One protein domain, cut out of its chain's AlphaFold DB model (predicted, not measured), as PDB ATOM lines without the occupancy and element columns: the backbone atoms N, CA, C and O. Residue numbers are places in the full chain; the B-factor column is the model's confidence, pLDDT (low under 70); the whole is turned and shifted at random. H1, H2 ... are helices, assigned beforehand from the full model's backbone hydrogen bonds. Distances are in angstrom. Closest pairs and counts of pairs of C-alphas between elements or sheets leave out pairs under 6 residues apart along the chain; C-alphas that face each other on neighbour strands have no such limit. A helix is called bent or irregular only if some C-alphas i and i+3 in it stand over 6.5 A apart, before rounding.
ATOM      1  N   SER A  64      34.515 -64.845 -31.752       72.69
ATOM      2  CA  SER A  64      35.404 -64.327 -32.809       72.69
ATOM      3  C   SER A  64      34.872 -64.542 -34.235       72.69
ATOM      4  O   SER A  64      35.167 -63.768 -35.141       72.69
ATOM      5  N   GLU A  65      34.031 -65.558 -34.440       79.19
ATOM      6  CA  GLU A  65      33.276 -65.760 -35.684       79.19
ATOM      7  C   GLU A  65      32.278 -64.614 -35.940       79.19
ATOM      8  O   GLU A  65      32.093 -64.162 -37.068       79.19
ATOM      9  N   LEU A  66      31.667 -64.090 -34.876       87.00
ATOM     10  CA  LEU A  66      30.718 -62.984 -34.942       87.00
ATOM     11  C   LEU A  66      31.438 -61.629 -35.030       87.00
ATOM     12  O   LEU A  66      30.974 -60.760 -35.760       87.00
ATOM     13  N   GLU A  67      32.620 -61.473 -34.418       81.81
ATOM     14  CA  GLU A  67      33.537 -60.354 -34.717       81.81
ATOM     15  C   GLU A  67      33.875 -60.286 -36.217       81.81
ATOM     16  O   GLU A  67      33.850 -59.207 -36.816       81.81
ATOM     17  N   LEU A  68      34.133 -61.438 -36.848       78.50
ATOM     18  CA  LEU A  68      34.434 -61.512 -38.275       78.50
ATOM     19  C   LEU A  68      33.220 -61.148 -39.148       78.50
ATOM     20  O   LEU A  68      33.358 -60.361 -40.085       78.50
ATOM     21  N   GLN A  69      32.026 -61.649 -38.819       86.44
ATOM     22  CA  GLN A  69      30.784 -61.263 -39.506       86.44
ATOM     23  C   GLN A  69      30.468 -59.770 -39.340       86.44
ATOM     24  O   GLN A  69      30.064 -59.115 -40.302       86.44
ATOM     25  N   ILE A  70      30.707 -59.207 -38.152       89.31
ATOM     26  CA  ILE A  70      30.583 -57.769 -37.890       89.31
ATOM     27  C   ILE A  70      31.557 -56.982 -38.777       89.31
ATOM     28  O   ILE A  70      31.134 -56.014 -39.405       89.31
ATOM     29  N   SER A  71      32.814 -57.421 -38.924       80.56
ATOM     30  CA  SER A  71      33.769 -56.794 -39.855       80.56
ATOM     31  C   SER A  71      33.271 -56.827 -41.305       80.56
ATOM     32  O   SER A  71      33.240 -55.786 -41.955       80.56
ATOM     33  N   ILE A  72      32.808 -57.983 -41.794       81.44
ATOM     34  CA  ILE A  72      32.296 -58.149 -43.169       81.44
ATOM     35  C   ILE A  72      31.058 -57.266 -43.419       81.44
ATOM     36  O   ILE A  72      30.909 -56.668 -44.491       81.44
ATOM     37  N   CYS A  73      30.186 -57.136 -42.421       92.88
ATOM     38  CA  CYS A  73      29.047 -56.227 -42.462       92.88
ATOM     39  C   CYS A  73      29.500 -54.759 -42.544       92.88
ATOM     40  O   CYS A  73      29.013 -54.007 -43.387       92.88
ATOM     41  N   LEU A  74      30.478 -54.350 -41.732       87.50
ATOM     42  CA  LEU A  74      31.001 -52.980 -41.733       87.50
ATOM     43  C   LEU A  74      31.740 -52.636 -43.029       87.50
ATOM     44  O   LEU A  74      31.570 -51.529 -43.532       87.50
ATOM     45  N   ASP A  75      32.484 -53.580 -43.610       77.62
ATOM     46  CA  ASP A  75      33.094 -53.442 -44.940       77.62
ATOM     47  C   ASP A  75      32.034 -53.296 -46.047       77.62
ATOM     48  O   ASP A  75      32.276 -52.643 -47.065       77.62
ATOM     49  N   THR A  76      30.848 -53.881 -45.854       84.69
ATOM     50  CA  THR A  76      29.701 -53.731 -46.765       84.69
ATOM     51  C   THR A  76      29.085 -52.336 -46.631       84.69
ATOM     52  O   THR A  76      28.970 -51.627 -47.629       84.69
ATOM     53  N   VAL A  77      28.808 -51.874 -45.406       89.69
ATOM     54  CA  VAL A  77      28.278 -50.517 -45.154       89.69
ATOM     55  C   VAL A  77      29.264 -49.424 -45.587       89.69
ATOM     56  O   VAL A  77      28.869 -48.411 -46.164       89.69
ATOM     57  N   ALA A  78      30.564 -49.630 -45.364       80.62
ATOM     58  CA  ALA A  78      31.608 -48.717 -45.825       80.62
ATOM     59  C   ALA A  78      31.695 -48.654 -47.359       80.62
ATOM     60  O   ALA A  78      31.997 -47.594 -47.906       80.62
ATOM     61  N   ARG A  79      31.404 -49.762 -48.056       78.44
ATOM     62  CA  ARG A  79      31.348 -49.820 -49.522       78.44
ATOM     63  C   ARG A  79      30.117 -49.105 -50.066       78.44
ATOM     64  O   ARG A  79      30.264 -48.293 -50.973       78.44
ATOM     65  N   ASP A  80      28.941 -49.343 -49.493       82.62
ATOM     66  CA  ASP A  80      27.706 -48.642 -49.869       82.62
ATOM     67  C   ASP A  80      27.868 -47.118 -49.706       82.62
ATOM     68  O   ASP A  80      27.609 -46.352 -50.636       82.62
ATOM     69  N   GLY A  81      28.412 -46.684 -48.564       80.75
ATOM     70  CA  GLY A  81      28.723 -45.279 -48.288       80.75
ATOM     71  C   GLY A  81      29.869 -44.681 -49.117       80.75
ATOM     72  O   GLY A  81      30.052 -43.465 -49.097       80.75
ATOM     73  N   ALA A  82      30.629 -45.502 -49.850       69.12
ATOM     74  CA  ALA A  82      31.612 -45.058 -50.841       69.12
ATOM     75  C   ALA A  82      31.033 -45.022 -52.272       69.12
ATOM     76  O   ALA A  82      31.496 -44.232 -53.093       69.12
ATOM     77  N   VAL A  83      30.008 -45.833 -52.570       71.12
ATOM     78  CA  VAL A  83      29.222 -45.757 -53.818       71.12
ATOM     79  C   VAL A  83      28.317 -44.521 -53.816       71.12
ATOM     80  O   VAL A  83      28.180 -43.859 -54.844       71.12
ATOM     81  N   LEU A  84      27.750 -44.172 -52.656       71.44
ATOM     82  CA  LEU A  84      27.009 -42.932 -52.420       71.44
ATOM     83  C   LEU A  84      27.766 -42.056 -51.401       71.44
ATOM     84  O   LEU A  84      27.404 -42.033 -50.223       71.44
ATOM     85  N   PRO A  85      28.835 -41.347 -51.822       73.06
ATOM     86  CA  PRO A  85      29.649 -40.532 -50.926       73.06
ATOM     87  C   PRO A  85      28.848 -39.331 -50.408       73.06
ATOM     88  O   PRO A  85      28.644 -38.341 -51.113       73.06
ATOM     89  N   CYS A  86      28.399 -39.424 -49.158       80.88
ATOM     90  CA  CYS A  86      27.566 -38.403 -48.533       80.88
ATOM     91  C   CYS A  86      28.263 -37.037 -48.487       80.88
ATOM     92  O   CYS A  86      29.392 -36.904 -48.008       80.88
ATOM     93  N   ASN A  87      27.547 -35.993 -48.904       84.81
ATOM     94  CA  ASN A  87      27.917 -34.618 -48.580       84.81
ATOM     95  C   ASN A  87      27.913 -34.457 -47.038       84.81
ATOM     96  O   ASN A  87      26.997 -34.974 -46.397       84.81
ATOM     97  N   PRO A  88      28.880 -33.757 -46.412       79.62
ATOM     98  CA  PRO A  88      28.833 -33.431 -44.983       79.62
ATOM     99  C   PRO A  88      27.514 -32.816 -44.482       79.62
ATOM    100  O   PRO A  88      27.166 -33.030 -43.325       79.62
ATOM    101  N   ASP A  89      26.774 -32.099 -45.335       87.50
ATOM    102  CA  ASP A  89      25.454 -31.532 -45.004       87.50
ATOM    103  C   ASP A  89      24.268 -32.483 -45.300       87.50
ATOM    104  O   ASP A  89      23.129 -32.189 -44.930       87.50
ATOM    105  N   ASP A  90      24.501 -33.629 -45.954       90.00
ATOM    106  CA  ASP A  90      23.477 -34.647 -46.232       90.00
ATOM    107  C   ASP A  90      23.302 -35.579 -45.027       90.00
ATOM    108  O   ASP A  90      23.833 -36.692 -44.950       90.00
ATOM    109  N   TRP A  91      22.552 -35.093 -44.044       89.94
ATOM    110  CA  TRP A  91      22.242 -35.842 -42.828       89.94
ATOM    111  C   TRP A  91      21.440 -37.122 -43.092       89.94
ATOM    112  O   TRP A  91      21.567 -38.061 -42.312       89.94
ATOM    113  N   TRP A  92      20.690 -37.219 -44.196       90.00
ATOM    114  CA  TRP A  92      19.984 -38.450 -44.565       90.00
ATOM    115  C   TRP A  92      20.981 -39.554 -44.922       90.00
ATOM    116  O   TRP A  92      20.977 -40.619 -44.304       90.00
ATOM    117  N   CYS A  93      21.889 -39.273 -45.860       91.88
ATOM    118  CA  CYS A  93      22.906 -40.221 -46.309       91.88
ATOM    119  C   CYS A  93      23.853 -40.601 -45.162       91.88
ATOM    120  O   CYS A  93      24.095 -41.786 -44.910       91.88
ATOM    121  N   ASN A  94      24.336 -39.605 -44.405       88.06
ATOM    122  CA  ASN A  94      25.215 -39.854 -43.265       88.06
ATOM    123  C   ASN A  94      24.518 -40.735 -42.213       88.06
ATOM    124  O   ASN A  94      25.073 -41.760 -41.814       88.06
ATOM    125  N   CYS A  95      23.296 -40.395 -41.793       93.88
ATOM    126  CA  CYS A  95      22.588 -41.172 -40.775       93.88
ATOM    127  C   CYS A  95      22.116 -42.547 -41.271       93.88
ATOM    128  O   CYS A  95      22.055 -43.474 -40.464       93.88
ATOM    129  N   ASN A  96      21.876 -42.733 -42.574       92.06
ATOM    130  CA  ASN A  96      21.669 -44.059 -43.156       92.06
ATOM    131  C   ASN A  96      22.926 -44.935 -43.017       92.06
ATOM    132  O   ASN A  96      22.841 -46.041 -42.487       92.06
ATOM    133  N   ASN A  97      24.106 -44.437 -43.398       89.50
ATOM    134  CA  ASN A  97      25.355 -45.196 -43.245       89.50
ATOM    135  C   ASN A  97      25.631 -45.543 -41.769       89.50
ATOM    136  O   ASN A  97      26.035 -46.662 -41.452       89.50
ATOM    137  N   TRP A  98      25.321 -44.632 -40.843       92.62
ATOM    138  CA  TRP A  98      25.385 -44.922 -39.408       92.62
ATOM    139  C   TRP A  98      24.339 -45.939 -38.934       92.62
ATOM    140  O   TRP A  98      24.664 -46.778 -38.094       92.62
ATOM    141  N   GLN A  99      23.132 -45.957 -39.503       92.25
ATOM    142  CA  GLN A  99      22.153 -47.020 -39.252       92.25
ATOM    143  C   GLN A  99      22.657 -48.389 -39.738       92.25
ATOM    144  O   GLN A  99      22.437 -49.388 -39.052       92.25
ATOM    145  N   GLY A 100      23.391 -48.445 -40.853       92.75
ATOM    146  CA  GLY A 100      24.093 -49.655 -41.290       92.75
ATOM    147  C   GLY A 100      25.115 -50.130 -40.253       92.75
ATOM    148  O   GLY A 100      25.057 -51.279 -39.814       92.75
ATOM    149  N   ILE A 101      25.990 -49.227 -39.788       91.44
ATOM    150  CA  ILE A 101      27.007 -49.519 -38.759       91.44
ATOM    151  C   ILE A 101      26.359 -50.080 -37.483       91.44
ATOM    152  O   ILE A 101      26.799 -51.112 -36.978       91.44
ATOM    153  N   ILE A 102      25.291 -49.451 -36.978       92.62
ATOM    154  CA  ILE A 102      24.551 -49.930 -35.793       92.62
ATOM    155  C   ILE A 102      23.962 -51.325 -36.039       92.62
ATOM    156  O   ILE A 102      24.050 -52.192 -35.173       92.62
ATOM    157  N   SER A 103      23.365 -51.558 -37.212       92.81
ATOM    158  CA  SER A 103      22.779 -52.856 -37.559       92.81
ATOM    159  C   SER A 103      23.818 -53.975 -37.620       92.81
ATOM    160  O   SER A 103      23.513 -55.082 -37.177       92.81
ATOM    161  N   CYS A 104      25.051 -53.690 -38.053       95.00
ATOM    162  CA  CYS A 104      26.153 -54.645 -37.947       95.00
ATOM    163  C   CYS A 104      26.416 -55.059 -36.494       95.00
ATOM    164  O   CYS A 104      26.504 -56.252 -36.218       95.00
ATOM    165  N   TYR A 105      26.477 -54.102 -35.562       94.94
ATOM    166  CA  TYR A 105      26.761 -54.370 -34.147       94.94
ATOM    167  C   TYR A 105      25.593 -54.977 -33.349       94.94
ATOM    168  O   TYR A 105      25.825 -55.413 -32.225       94.94
ATOM    169  N   GLN A 106      24.365 -55.067 -33.880       93.31
ATOM    170  CA  GLN A 106      23.208 -55.569 -33.113       93.31
ATOM    171  C   GLN A 106      23.415 -56.939 -32.420       93.31
ATOM    172  O   GLN A 106      22.922 -57.083 -31.301       93.31
ATOM    173  N   PRO A 107      24.134 -57.931 -32.989       92.94
ATOM    174  CA  PRO A 107      24.406 -59.195 -32.295       92.94
ATOM    175  C   PRO A 107      25.439 -59.118 -31.158       92.94
ATOM    176  O   PRO A 107      25.431 -59.990 -30.294       92.94
ATOM    177  N   CYS A 108      26.313 -58.104 -31.150       94.00
ATOM    178  CA  CYS A 108      27.297 -57.851 -30.090       94.00
ATOM    179  C   CYS A 108      27.470 -56.333 -29.864       94.00
ATOM    180  O   CYS A 108      28.480 -55.763 -30.291       94.00
ATOM    181  N   PRO A 109      26.509 -55.659 -29.196       92.19
ATOM    182  CA  PRO A 109      26.535 -54.205 -29.021       92.19
ATOM    183  C   PRO A 109      27.781 -53.696 -28.284       92.19
ATOM    184  O   PRO A 109      28.282 -52.623 -28.603       92.19
ATOM    185  N   ASP A 110      28.327 -54.499 -27.364       90.50
ATOM    186  CA  ASP A 110      29.520 -54.171 -26.569       90.50
ATOM    187  C   ASP A 110      30.814 -54.056 -27.404       90.50
ATOM    188  O   ASP A 110      31.825 -53.551 -26.913       90.50
ATOM    189  N   LEU A 111      30.798 -54.491 -28.673       86.69
ATOM    190  CA  LEU A 111      31.885 -54.248 -29.629       86.69
ATOM    191  C   LEU A 111      31.768 -52.898 -30.352       86.69
ATOM    192  O   LEU A 111      32.700 -52.510 -31.061       86.69
ATOM    193  N   GLN A 112      30.652 -52.174 -30.237       91.31
ATOM    194  CA  GLN A 112      30.526 -50.855 -30.849       91.31
ATOM    195  C   GLN A 112      31.305 -49.829 -30.012       91.31
ATOM    196  O   GLN A 112      31.042 -49.644 -28.829       91.31
ATOM    197  N   GLU A 113      32.280 -49.142 -30.618       81.50
ATOM    198  CA  GLU A 113      33.063 -48.120 -29.918       81.50
ATOM    199  C   GLU A 113      32.162 -47.030 -29.336       81.50
ATOM    200  O   GLU A 113      31.321 -46.470 -30.038       81.50
ATOM    201  N   GLN A 114      32.403 -46.650 -28.078       86.75
ATOM    202  CA  GLN A 114      31.652 -45.570 -27.436       86.75
ATOM    203  C   GLN A 114      31.733 -44.261 -28.237       86.75
ATOM    204  O   GLN A 114      30.755 -43.535 -28.295       86.75
ATOM    205  N   ALA A 115      32.847 -43.981 -28.925       77.94
ATOM    206  CA  ALA A 115      32.967 -42.812 -29.801       77.94
ATOM    207  C   ALA A 115      32.024 -42.864 -31.021       77.94
ATOM    208  O   ALA A 115      31.499 -41.832 -31.435       77.94
ATOM    209  N   ASP A 116      31.784 -44.058 -31.564       82.75
ATOM    210  CA  ASP A 116      30.862 -44.311 -32.674       82.75
ATOM    211  C   ASP A 116      29.398 -44.243 -32.187       82.75
ATOM    212  O   ASP A 116      28.542 -43.663 -32.863       82.75
ATOM    213  N   ILE A 117      29.113 -44.747 -30.978       87.38
ATOM    214  CA  ILE A 117      27.819 -44.574 -30.292       87.38
ATOM    215  C   ILE A 117      27.552 -43.084 -30.022       87.38
ATOM    216  O   ILE A 117      26.505 -42.573 -30.419       87.38
ATOM    217  N   ASP A 118      28.497 -42.379 -29.397       87.62
ATOM    218  CA  ASP A 118      28.410 -40.959 -29.035       87.62
ATOM    219  C   ASP A 118      28.237 -40.075 -30.274       87.62
ATOM    220  O   ASP A 118      27.430 -39.141 -30.260       87.62
ATOM    221  N   TRP A 119      28.962 -40.359 -31.366       88.50
ATOM    222  CA  TRP A 119      28.788 -39.647 -32.633       88.50
ATOM    223  C   TRP A 119      27.365 -39.839 -33.157       88.50
ATOM    224  O   TRP A 119      26.684 -38.860 -33.463       88.50
ATOM    225  N   ASN A 120      26.886 -41.079 -33.214       88.31
ATOM    226  CA  ASN A 120      25.550 -41.390 -33.708       88.31
ATOM    227  C   ASN A 120      24.434 -40.781 -32.830       88.31
ATOM    228  O   ASN A 120      23.494 -40.184 -33.358       88.31
ATOM    229  N   GLN A 121      24.562 -40.845 -31.502       88.94
ATOM    230  CA  GLN A 121      23.642 -40.178 -30.572       88.94
ATOM    231  C   GLN A 121      23.619 -38.660 -30.800       88.94
ATOM    232  O   GLN A 121      22.552 -38.054 -30.882       88.94
ATOM    233  N   LYS A 122      24.797 -38.044 -30.952       90.81
ATOM    234  CA  LYS A 122      24.953 -36.591 -31.083       90.81
ATOM    235  C   LYS A 122      24.508 -36.024 -32.435       90.81
ATOM    236  O   LYS A 122      24.147 -34.852 -32.481       90.81
ATOM    237  N   ASN A 123      24.573 -36.806 -33.512       88.31
ATOM    238  CA  ASN A 123      24.358 -36.312 -34.879       88.31
ATOM    239  C   ASN A 123      23.131 -36.919 -35.589       88.31
ATOM    240  O   ASN A 123      22.637 -36.311 -36.532       88.31
ATOM    241  N   CYS A 124      22.623 -38.079 -35.149       91.31
ATOM    242  CA  CYS A 124      21.560 -38.819 -35.854       91.31
ATOM    243  C   CYS A 124      20.379 -39.267 -34.978       91.31
ATOM    244  O   CYS A 124      19.321 -39.596 -35.513       91.31
ATOM    245  N   GLN A 125      20.508 -39.291 -33.648       88.19
ATOM    246  CA  GLN A 125      19.409 -39.695 -32.764       88.19
ATOM    247  C   GLN A 125      18.553 -38.485 -32.360       88.19
ATOM    248  O   GLN A 125      18.865 -37.763 -31.414       88.19
ATOM    249  N   GLY A 126      17.460 -38.252 -33.091       83.19
ATOM    250  CA  GLY A 126      16.560 -37.115 -32.870       83.19
ATOM    251  C   GLY A 126      17.108 -35.780 -33.389       83.19
ATOM    252  O   GLY A 126      16.602 -34.725 -33.015       83.19
ATOM    253  N   GLN A 127      18.145 -35.816 -34.229       84.31
ATOM    254  CA  GLN A 127      18.808 -34.643 -34.803       84.31
ATOM    255  C   GLN A 127      18.565 -34.579 -36.312       84.31
ATOM    256  O   GLN A 127      18.348 -35.600 -36.958       84.31
ATOM    257  N   HIS A 128      18.573 -33.368 -36.878       86.12
ATOM    258  CA  HIS A 128      18.404 -33.117 -38.320       86.12
ATOM    259  C   HIS A 128      17.133 -33.716 -38.968       86.12
ATOM    260  O   HIS A 128      17.037 -33.786 -40.188       86.12
ATOM    261  N   GLY A 129      16.132 -34.095 -38.161       82.81
ATOM    262  CA  GLY A 129      14.899 -34.753 -38.610       82.81
ATOM    263  C   GLY A 129      14.949 -36.286 -38.607       82.81
ATOM    264  O   GLY A 129      13.948 -36.913 -38.944       82.81
ATOM    265  N   TYR A 130      16.069 -36.889 -38.197       77.44
ATOM    266  CA  TYR A 130      16.272 -38.337 -38.198       77.44
ATOM    267  C   TYR A 130      16.212 -38.950 -36.800       77.44
ATOM    268  O   TYR A 130      16.526 -38.323 -35.787       77.44
ATOM    269  N   ALA A 131      15.812 -40.217 -36.770       75.12
ATOM    270  CA  ALA A 131      15.996 -41.125 -35.655       75.12
ATOM    271  C   ALA A 131      16.495 -42.459 -36.220       75.12
ATOM    272  O   ALA A 131      16.036 -42.904 -37.268       75.12
ATOM    273  N   ASN A 132      17.433 -43.081 -35.517       73.69
ATOM    274  CA  ASN A 132      17.916 -44.440 -35.764       73.69
ATOM    275  C   ASN A 132      17.108 -45.447 -34.916       73.69
ATOM    276  O   ASN A 132      16.313 -45.044 -34.060       73.69
ATOM    277  N   LEU A 133      17.294 -46.755 -35.126       67.81
ATOM    278  CA  LEU A 133      16.583 -47.810 -34.381       67.81
ATOM    279  C   LEU A 133      16.720 -47.656 -32.854       67.81
ATOM    280  O   LEU A 133      15.758 -47.891 -32.125       67.81
ATOM    281  N   LEU A 134      17.884 -47.204 -32.373       65.31
ATOM    282  CA  LEU A 134      18.155 -46.961 -30.947       65.31
ATOM    283  C   LEU A 134      17.323 -45.805 -30.360       65.31
ATOM    284  O   LEU A 134      17.162 -45.717 -29.144       65.31
ATOM    285  N   GLY A 135      16.769 -44.931 -31.205       61.53
ATOM    286  CA  GLY A 135      15.835 -43.874 -30.822       61.53
ATOM    287  C   GLY A 135      14.381 -44.324 -30.655       61.53
ATOM    288  O   GLY A 135      13.549 -43.489 -30.315       61.53
ATOM    289  N   GLY A 136      14.045 -45.593 -30.926       57.09
ATOM    290  CA  GLY A 136      12.697 -46.153 -30.733       57.09
ATOM    291  C   GLY A 136      11.596 -45.608 -31.660       57.09
ATOM    292  O   GLY A 136      10.461 -46.062 -31.580       57.09
ATOM    293  N   ASN A 137      11.923 -44.656 -32.539       61.56
ATOM    294  CA  ASN A 137      10.995 -43.996 -33.466       61.56
ATOM    295  C   ASN A 137      11.570 -43.902 -34.897       61.56
ATOM    296  O   ASN A 137      11.249 -42.981 -35.646       61.56
ATOM    297  N   SER A 138      12.466 -44.826 -35.271       58.88
ATOM    298  CA  SER A 138      12.884 -44.985 -36.669       58.88
ATOM    299  C   SER A 138      11.893 -45.865 -37.417       58.88
ATOM    300  O   SER A 138      11.667 -47.012 -37.036       58.88
ATOM    301  N   THR A 139      11.366 -45.351 -38.525       54.78
ATOM    302  CA  THR A 139      10.706 -46.144 -39.573       54.78
ATOM    303  C   THR A 139      11.681 -46.588 -40.672       54.78
ATOM    304  O   THR A 139      11.283 -47.296 -41.594       54.78
ATOM    305  N   GLY A 140      12.951 -46.175 -40.596       62.38
ATOM    306  CA  GLY A 140      13.991 -46.495 -41.568       62.38
ATOM    307  C   GLY A 140      14.811 -47.721 -41.172       62.38
ATOM    308  O   GLY A 140      15.610 -47.666 -40.234       62.38
ATOM    309  N   SER A 141      14.667 -48.799 -41.948       79.12
ATOM    310  CA  SER A 141      15.739 -49.786 -42.128       79.12
ATOM    311  C   SER A 141      16.949 -49.140 -42.811       79.12
ATOM    312  O   SER A 141      16.837 -48.084 -43.429       79.12
ATOM    313  N   TYR A 142      18.106 -49.796 -42.734       88.50
ATOM    314  CA  TYR A 142      19.275 -49.427 -43.531       88.50
ATOM    315  C   TYR A 142      18.995 -49.604 -45.033       88.50
ATOM    316  O   TYR A 142      18.544 -50.670 -45.438       88.50
ATOM    317  N   LEU A 143      19.280 -48.584 -45.848       86.44
ATOM    318  CA  LEU A 143      18.933 -48.517 -47.277       86.44
ATOM    319  C   LEU A 143      20.114 -48.799 -48.230       86.44
ATOM    320  O   LEU A 143      20.111 -48.336 -49.370       86.44
ATOM    321  N   GLY A 144      21.144 -49.509 -47.762       88.56
ATOM    322  CA  GLY A 144      22.259 -49.979 -48.596       88.56
ATOM    323  C   GLY A 144      22.098 -51.431 -49.059       88.56
ATOM    324  O   GLY A 144      20.986 -51.938 -49.210       88.56
ATOM    325  N   SER A 145      23.223 -52.116 -49.265       89.25
ATOM    326  CA  SER A 145      23.267 -53.553 -49.542       89.25
ATOM    327  C   SER A 145      22.666 -54.364 -48.384       89.25
ATOM    328  O   SER A 145      22.693 -53.943 -47.227       89.25
ATOM    329  N   ASN A 146      22.148 -55.563 -48.679       87.19
ATOM    330  CA  ASN A 146      21.594 -56.451 -47.655       87.19
ATOM    331  C   ASN A 146      22.694 -56.930 -46.693       87.19
ATOM    332  O   ASN A 146      23.453 -57.846 -47.009       87.19
ATOM    333  N   ILE A 147      22.759 -56.301 -45.523       88.19
ATOM    334  CA  ILE A 147      23.681 -56.650 -44.449       88.19
ATOM    335  C   ILE A 147      23.124 -57.778 -43.582       88.19
ATOM    336  O   ILE A 147      21.981 -57.735 -43.123       88.19
ATOM    337  N   THR A 148      23.962 -58.780 -43.336       80.69
ATOM    338  CA  THR A 148      23.625 -59.957 -42.538       80.69
ATOM    339  C   THR A 148      24.687 -60.190 -41.470       80.69
ATOM    340  O   THR A 148      25.884 -60.234 -41.747       80.69
ATOM    341  N   THR A 149      24.238 -60.339 -40.228       75.25
ATOM    342  CA  THR A 149      25.055 -60.801 -39.103       75.25
ATOM    343  C   THR A 149      24.236 -61.831 -38.325       75.25
ATOM    344  O   THR A 149      23.056 -61.615 -38.025       75.25
ATOM    345  N   THR A 150      24.825 -62.998 -38.061       70.69
ATOM    346  CA  THR A 150      24.129 -64.144 -37.465       70.69
ATOM    347  C   THR A 150      24.499 -64.256 -35.999       70.69
ATOM    348  O   THR A 150      25.637 -64.566 -35.653       70.69
ATOM    349  N   GLY A 151      23.527 -64.017 -35.118       66.56
ATOM    350  CA  GLY A 151      23.735 -64.174 -33.681       66.56
ATOM    351  C   GLY A 151      24.143 -65.604 -33.314       66.56
ATOM    352  O   GLY A 151      23.757 -66.572 -33.972       66.56
ATOM    353  N   SER A 152      24.878 -65.758 -32.211       47.75
ATOM    354  CA  SER A 152      25.308 -67.063 -31.674       47.75
ATOM    355  C   SER A 152      24.148 -67.993 -31.273       47.75
ATOM    356  O   SER A 152      24.347 -69.186 -31.072       47.75
TER     357      SER A 152
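Overview. This is residues 64 to 152 of the 1145 residues of an uncharacterized protein of Pseudozyma aphidis (strain ATCC 32657 / CBS 517.83 / DSM 70725 / JCM 10318 / NBRC 10182 / NRRL Y-7954 / St-0401) (UniProt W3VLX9). What shape do these atoms make? Three helices fold back and forth, with H2 in the middle, the longest helix H1 beside it and the shorter H3 on another side of H2, while a long stretch with no named element, residues 125 to 152, loops away after H3 and then runs back past H2 and H1. Residues 142 to 149 of that stretch pack on the two helices, with Tyr 142 near Asn 96 of H2 and Ile 147 near Cys 73 of H1. What is printed, and how large is it? The printed part has 89 residues with three named helices, in the order H1, H2, H3 along the chain, and no named strand, and its class is all helix. It is compact, with a radius of gyration of the C-alphas of 12.5 A, and its C-alphas span 36 by 27 by 24 A, a rounded outline.

Along the chain. Where is the longest helix? H1 is residues 64 to 83, Ser 64 to Val 83, and its first and last C-alphas are 28.7 A apart. It begins at C-alpha 64 at (35.404, -64.327, -32.809) and ends at C-alpha 83 at (29.222, -45.757, -53.818). Where do the other helices lie? H2 is residues 91 to 105, Trp 91 to Tyr 105, 21.0 A from first to last C-alpha. H3 is residues 114 to 124, Gln 114 to Cys 124, 14.8 A from first to last C-alpha, and it ends at C-alpha 124 at (21.560, -38.819, -35.854). What comes after the last helix? Residues 125 to 152 form a stretch of 28 residues with no named element, and their C-alphas lie 7 to 20 A from the mean of all C-alphas. C-alpha 136 is at (12.697, -46.153, -30.733), and C-alpha 147 is at (23.681, -56.650, -44.449).

Arrangement. How does H1 stand to H2? They touch, with 14 pairs of C-alphas within 8 A, and their closest C-alphas are those of Ile 70 and Cys 104, 5.4 A apart. They run opposite ways at a shallow tilt of 15 degrees, a helical hairpin, with their centres 11.9 A apart. How does H3 stand to the other two? H2 and H3 touch, with 5 pairs of C-alphas within 8 A, and their closest C-alphas are those of Cys 95 and Cys 124, 5.6 A apart. They also form a helical hairpin, running opposite ways at a shallow tilt of 34.9 degrees, only just short of steep, with their centres 10.7 A apart. H1 and H3 are apart, with no C-alpha of the one within 8 A of the other. What do the backbone N and O atoms show? In H1, H2 and H3 every O i to N i+4 pair is within hydrogen-bond range, and no helix is bent or irregular.

Size, cuts and confidence. How far does the whole reach? The two C-alphas farthest apart are those of Asp 89 and Ser 152, at 37.9 A. The first and last printed C-alphas, those of Ser 64 and Ser 152, are 10.5 A apart. Is the printed part unbroken, and how are its helices linked? The printed part has no cut and runs from residue 64 to residue 152. The link from H1 to H2 has 7 residues and the link from H2 to H3 has 8, and both are short. How sure is the model of these places? The mean pLDDT of the printed part is 82.6, and H2 has a mean of 92. Eleven residues are under 70, namely residue 82, residues 133 to 140 and residues 151 to 152.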